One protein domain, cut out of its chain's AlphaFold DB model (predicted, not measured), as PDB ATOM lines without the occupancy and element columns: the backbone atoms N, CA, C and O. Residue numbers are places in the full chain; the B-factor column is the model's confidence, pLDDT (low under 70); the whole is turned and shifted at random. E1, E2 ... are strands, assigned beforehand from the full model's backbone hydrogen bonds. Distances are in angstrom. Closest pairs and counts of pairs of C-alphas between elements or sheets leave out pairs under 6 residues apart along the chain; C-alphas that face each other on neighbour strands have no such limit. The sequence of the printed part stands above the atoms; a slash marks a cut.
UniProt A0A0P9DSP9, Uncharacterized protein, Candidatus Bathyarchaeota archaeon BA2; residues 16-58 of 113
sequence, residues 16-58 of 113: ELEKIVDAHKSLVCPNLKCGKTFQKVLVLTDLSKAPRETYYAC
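Overview. This is residues 16 to 58 of the 113 residues of an uncharacterized protein of Candidatus Bathyarchaeota archaeon BA2 (UniProt A0A0P9DSP9). A long, strongly twisted hairpin, E1 and E2, bends near one end, and short E3 lies beside the other part of E2. The printed part has 43 residues and no named helix; its strands E1, E2 and E3 form an all-strand meander, each strand the antiparallel neighbour of the one before, in sheet order E1, E2, E3. The whole is loose, with a radius of gyration of the C-alphas of 11.7 A, and flat, spanning 31 by 22 by 12 A.

Along the chain. E2, residues 37 to 46, spans 23.8 A. E1, residues 16 to 28, spans 22.8 A from C-alpha 16 at (58.379, 101.889, 180.472). E3, residues 53 to 57, spans 12.2 A to C-alpha 57 at (59.488, 95.070, 171.396).

Arrangement. Inner strand E2 bends by 73 degrees at residue 40, and E1 by 115 degrees at residue 25. In hairpin E1 and E2, at 151 degrees, N 23 and O 39 are 2.7 A apart, within hydrogen-bond range. In hairpin E2 and E3, at 163 degrees, N 55 and O 44 are 2.8 A apart, also within range.

Size, cuts and confidence. The C-alphas farthest apart, Ser 26 and Ala 50, are 32.4 A apart. The printed part has no cut, both links are short, and no printed residue is under 70 in pLDDT.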
ATOM      1  N   GLU A  16      57.956 100.522 180.785       89.81
ATOM      2  CA  GLU A  16      58.379 101.889 180.472       89.81
ATOM      3  C   GLU A  16      59.044 101.920 179.091       89.81
ATOM      4  O   GLU A  16      59.881 101.068 178.791       89.81
ATOM      5  N   LEU A  17      58.651 102.865 178.231       89.25
ATOM      6  CA  LEU A  17      59.264 103.055 176.914       89.25
ATOM      7  C   LEU A  17      60.526 103.901 177.055       89.25
ATOM      8  O   LEU A  17      60.435 105.088 177.350       89.25
ATOM      9  N   GLU A  18      61.685 103.311 176.776       88.00
ATOM     10  CA  GLU A  18      62.953 104.037 176.814       88.00
ATOM     11  C   GLU A  18      63.228 104.777 175.505       88.00
ATOM     12  O   GLU A  18      63.515 105.971 175.505       88.00
ATOM     13  N   LYS A  19      63.165 104.077 174.364       90.44
ATOM     14  CA  LYS A  19      63.486 104.658 173.050       90.44
ATOM     15  C   LYS A  19      62.924 103.853 171.884       90.44
ATOM     16  O   LYS A  19      62.564 102.686 172.026       90.44
ATOM     17  N   ILE A  20      62.889 104.482 170.711       91.06
ATOM     18  CA  ILE A  20      62.580 103.849 169.424       91.06
ATOM     19  C   ILE A  20      63.875 103.791 168.621       91.06
ATOM     20  O   ILE A  20      64.551 104.807 168.490       91.06
ATOM     21  N   VAL A  21      64.220 102.620 168.094       89.62
ATOM     22  CA  VAL A  21      65.438 102.428 167.298       89.62
ATOM     23  C   VAL A  21      65.107 101.781 165.956       89.62
ATOM     24  O   VAL A  21      64.156 101.001 165.842       89.62
ATOM     25  N   ASP A  22      65.876 102.122 164.926       89.75
ATOM     26  CA  ASP A  22      65.739 101.538 163.595       89.75
ATOM     27  C   ASP A  22      66.457 100.181 163.526       89.75
ATOM     28  O   ASP A  22      67.596  99.998 163.963       89.75
ATOM     29  N   ALA A  23      65.765  99.191 162.979       84.31
ATOM     30  CA  ALA A  23      66.305  97.874 162.713       84.31
ATOM     31  C   ALA A  23      67.149  97.884 161.436       84.31
ATOM     32  O   ALA A  23      66.888  98.623 160.491       84.31
ATOM     33  N   HIS A  24      68.137  96.990 161.373       81.12
ATOM     34  CA  HIS A  24      69.007  96.885 160.202       81.12
ATOM     35  C   HIS A  24      68.289  96.384 158.937       81.12
ATOM     36  O   HIS A  24      68.760  96.593 157.824       81.12
ATOM     37  N   LYS A  25      67.171  95.679 159.113       86.75
ATOM     38  CA  LYS A  25      66.352  95.107 158.043       86.75
ATOM     39  C   LYS A  25      64.884  95.120 158.448       86.75
ATOM     40  O   LYS A  25      64.564  95.271 159.625       86.75
ATOM     41  N   SER A  26      64.001  94.889 157.481       90.50
ATOM     42  CA  SER A  26      62.593  94.608 157.748       90.50
ATOM     43  C   SER A  26      62.453  93.327 158.575       90.50
ATOM     44  O   SER A  26      63.012  92.284 158.235       90.50
ATOM     45  N   LEU A  27      61.714  93.418 159.674       91.44
ATOM     46  CA  LEU A  27      61.471  92.341 160.625       91.44
ATOM     47  C   LEU A  27      59.987  92.011 160.630       91.44
ATOM     48  O   LEU A  27      59.160  92.914 160.546       91.44
ATOM     49  N   VAL A  28      59.655  90.731 160.764       93.88
ATOM     50  CA  VAL A  28      58.272  90.267 160.911       93.88
ATOM     51  C   VAL A  28      58.029  89.939 162.377       93.88
ATOM     52  O   VAL A  28      58.854  89.290 163.019       93.88
ATOM     53  N   CYS A  29      56.909  90.406 162.930       93.50
ATOM     54  CA  CYS A  29      56.573  90.141 164.324       93.50
ATOM     55  C   CYS A  29      56.394  88.628 164.560       93.50
ATOM     56  O   CYS A  29      55.548  88.031 163.895       93.50
ATOM     57  N   PRO A  30      57.092  88.015 165.537       92.50
ATOM     58  CA  PRO A  30      56.943  86.590 165.846       92.50
ATOM     59  C   PRO A  30      55.590  86.260 166.490       92.50
ATOM     60  O   PRO A  30      55.175  85.105 166.523       92.50
ATOM     61  N   ASN A  31      54.875  87.265 167.006       93.81
ATOM     62  CA  ASN A  31      53.514  87.071 167.475       93.81
ATOM     63  C   ASN A  31      52.597  86.837 166.269       93.81
ATOM     64  O   ASN A  31      52.294  87.779 165.536       93.81
ATOM     65  N   LEU A  32      52.127  85.599 166.100       92.69
ATOM     66  CA  LEU A  32      51.287  85.165 164.976       92.69
ATOM     67  C   LEU A  32      49.991  85.974 164.826       92.69
ATOM     68  O   LEU A  32      49.499  86.132 163.715       92.69
ATOM     69  N   LYS A  33      49.448  86.528 165.920       95.75
ATOM     70  CA  LYS A  33      48.269  87.410 165.855       95.75
ATOM     71  C   LYS A  33      48.607  88.796 165.304       95.75
ATOM     72  O   LYS A  33      47.722  89.500 164.834       95.75
ATOM     73  N   CYS A  34      49.869  89.207 165.415       95.94
ATOM     74  CA  CYS A  34      50.359  90.459 164.865       95.94
ATOM     75  C   CYS A  34      50.860  90.263 163.432       95.94
ATOM     76  O   CYS A  34      50.325  90.897 162.531       95.94
ATOM     77  N   GLY A  35      51.896  89.441 163.225       93.25
ATOM     78  CA  GLY A  35      52.461  89.115 161.906       93.25
ATOM     79  C   GLY A  35      52.939  90.307 161.062       93.25
ATOM     80  O   GLY A  35      53.270  90.134 159.894       93.25
ATOM     81  N   LYS A  36      52.961  91.529 161.612       95.25
ATOM     82  CA  LYS A  36      53.288  92.745 160.860       95.25
ATOM     83  C   LYS A  36      54.779  92.843 160.584       95.25
ATOM     84  O   LYS A  36      55.596  92.513 161.447       95.25
ATOM     85  N   THR A  37      55.100  93.394 159.422       94.88
ATOM     86  CA  THR A  37      56.458  93.786 159.058       94.88
ATOM     87  C   THR A  37      56.745  95.207 159.539       94.88
ATOM     88  O   THR A  37      55.931  96.106 159.340       94.88
ATOM     89  N   PHE A  38      57.907  95.429 160.147       92.88
ATOM     90  CA  PHE A  38      58.346  96.732 160.643       92.88
ATOM     91  C   PHE A  38      59.856  96.906 160.478       92.88
ATOM     92  O   PHE A  38      60.606  95.942 160.357       92.88
ATOM     93  N   GLN A  39      60.299  98.160 160.473       92.44
ATOM     94  CA  GLN A  39      61.719  98.534 160.472       92.44
ATOM     95  C   GLN A  39      62.114  99.315 161.730       92.44
ATOM     96  O   GLN A  39      63.277  99.637 161.897       92.44
ATOM     97  N   LYS A  40      61.166  99.604 162.627       90.94
ATOM     98  CA  LYS A  40      61.399 100.303 163.897       90.94
ATOM     99  C   LYS A  40      60.990  99.426 165.057       90.94
ATOM    100  O   LYS A  40      60.017  98.682 164.946       90.94
ATOM    101  N   VAL A  41      61.722  99.518 166.157       92.69
ATOM    102  CA  VAL A  41      61.552  98.646 167.320       92.69
ATOM    103  C   VAL A  41      61.593  99.495 168.579       92.69
ATOM    104  O   VAL A  41      62.291 100.507 168.637       92.69
ATOM    105  N   LEU A  42      60.802  99.112 169.573       93.94
ATOM    106  CA  LEU A  42      60.742  99.810 170.851       93.94
ATOM    107  C   LEU A  42      61.723  99.165 171.820       93.94
ATOM    108  O   LEU A  42      61.838  97.946 171.839       93.94
ATOM    109  N   VAL A  43      62.392  99.963 172.637       92.75
ATOM    110  CA  VAL A  43      63.156  99.494 173.794       92.75
ATOM    111  C   VAL A  43      62.291  99.733 175.017       92.75
ATOM    112  O   VAL A  43      61.973 100.882 175.322       92.75
ATOM    113  N   LEU A  44      61.855  98.657 175.665       92.38
ATOM    114  CA  LEU A  44      60.984  98.703 176.833       92.38
ATOM    115  C   LEU A  44      61.705  98.140 178.050       92.38
ATOM    116  O   LEU A  44      62.370  97.114 177.937       92.38
ATOM    117  N   THR A  45      61.494  98.744 179.214       91.19
ATOM    118  CA  THR A  45      61.954  98.214 180.500       91.19
ATOM    119  C   THR A  45      60.768  97.667 181.284       91.19
ATOM    120  O   THR A  45      59.801  98.380 181.551       91.19
ATOM    121  N   ASP A  46      60.821  96.386 181.648       89.62
ATOM    122  CA  ASP A  46      59.852  95.759 182.542       89.62
ATOM    123  C   ASP A  46      60.165  96.156 183.987       89.62
ATOM    124  O   ASP A  46      61.174  95.740 184.563       89.62
ATOM    125  N   LEU A  47      59.297  96.989 184.562       87.25
ATOM    126  CA  LEU A  47      59.414  97.466 185.942       87.25
ATOM    127  C   LEU A  47      58.738  96.524 186.946       87.25
ATOM    128  O   LEU A  47      58.808  96.757 188.149       87.25
ATOM    129  N   SER A  48      58.056  95.484 186.459       85.00
ATOM    130  CA  SER A  48      57.309  94.538 187.297       85.00
ATOM    131  C   SER A  48      58.202  93.419 187.838       85.00
ATOM    132  O   SER A  48      57.843  92.760 188.811       85.00
ATOM    133  N   LYS A  49      59.373  93.207 187.228       80.38
ATOM    134  CA  LYS A  49      60.391  92.253 187.670       80.38
ATOM    135  C   LYS A  49      61.541  92.957 188.392       80.38
ATOM    136  O   LYS A  49      61.961  94.052 188.023       80.38
ATOM    137  N   ALA A  50      62.079  92.281 189.405       82.94
ATOM    138  CA  ALA A  50      63.350  92.613 190.037       82.94
ATOM    139  C   ALA A  50      64.319  91.440 189.791       82.94
ATOM    140  O   ALA A  50      64.033  90.333 190.253       82.94
ATOM    141  N   PRO A  51      65.433  91.632 189.063       83.38
ATOM    142  CA  PRO A  51      65.908  92.884 188.468       83.38
ATOM    143  C   PRO A  51      65.046  93.357 187.288       83.38
ATOM    144  O   PRO A  51      64.372  92.560 186.634       83.38
ATOM    145  N   ARG A  52      65.090  94.669 187.023       86.88
ATOM    146  CA  ARG A  52      64.429  95.278 185.862       86.88
ATOM    147  C   ARG A  52      65.043  94.711 184.584       86.88
ATOM    148  O   ARG A  52      66.265  94.627 184.476       86.88
ATOM    149  N   GLU A  53      64.202  94.322 183.632       87.38
ATOM    150  CA  GLU A  53      64.629  93.715 182.365       87.38
ATOM    151  C   GLU A  53      64.292  94.657 181.207       87.38
ATOM    152  O   GLU A  53      63.119  94.928 180.952       87.38
ATOM    153  N   THR A  54      65.304  95.121 180.475       90.94
ATOM    154  CA  THR A  54      65.118  95.906 179.245       90.94
ATOM    155  C   THR A  54      65.135  94.989 178.022       90.94
ATOM    156  O   THR A  54      65.982  94.102 177.912       90.94
ATOM    157  N   TYR A  55      64.194  95.167 177.094       91.38
ATOM    158  CA  TYR A  55      64.038  94.320 175.913       91.38
ATOM    159  C   TYR A  55      63.510  95.081 174.694       91.38
ATOM    160  O   TYR A  55      62.847  96.112 174.805       91.38
ATOM    161  N   TYR A  56      63.770  94.528 173.509       93.06
ATOM    162  CA  TYR A  56      63.214  95.031 172.259       93.06
ATOM    163  C   TYR A  56      61.795  94.506 172.044       93.06
ATOM    164  O   TYR A  56      61.518  93.325 172.265       93.06
ATOM    165  N   ALA A  57      60.897  95.370 171.583       93.19
ATOM    166  CA  ALA A  57      59.488  95.070 171.396       93.19
ATOM    167  C   ALA A  57      58.962  95.543 170.034       93.19
ATOM    168  O   ALA A  57      59.389  96.557 169.474       93.19
ATOM    169  N   CYS A  58      57.990  94.801 169.505       93.38
ATOM    170  CA  CYS A  58      57.255  95.168 168.301       93.38
ATOM    171  C   CYS A  58      56.453  96.463 168.537       93.38
ATOM    172  O   CYS A  58      55.656  96.505 169.477       93.38
TER     173      CYS A  58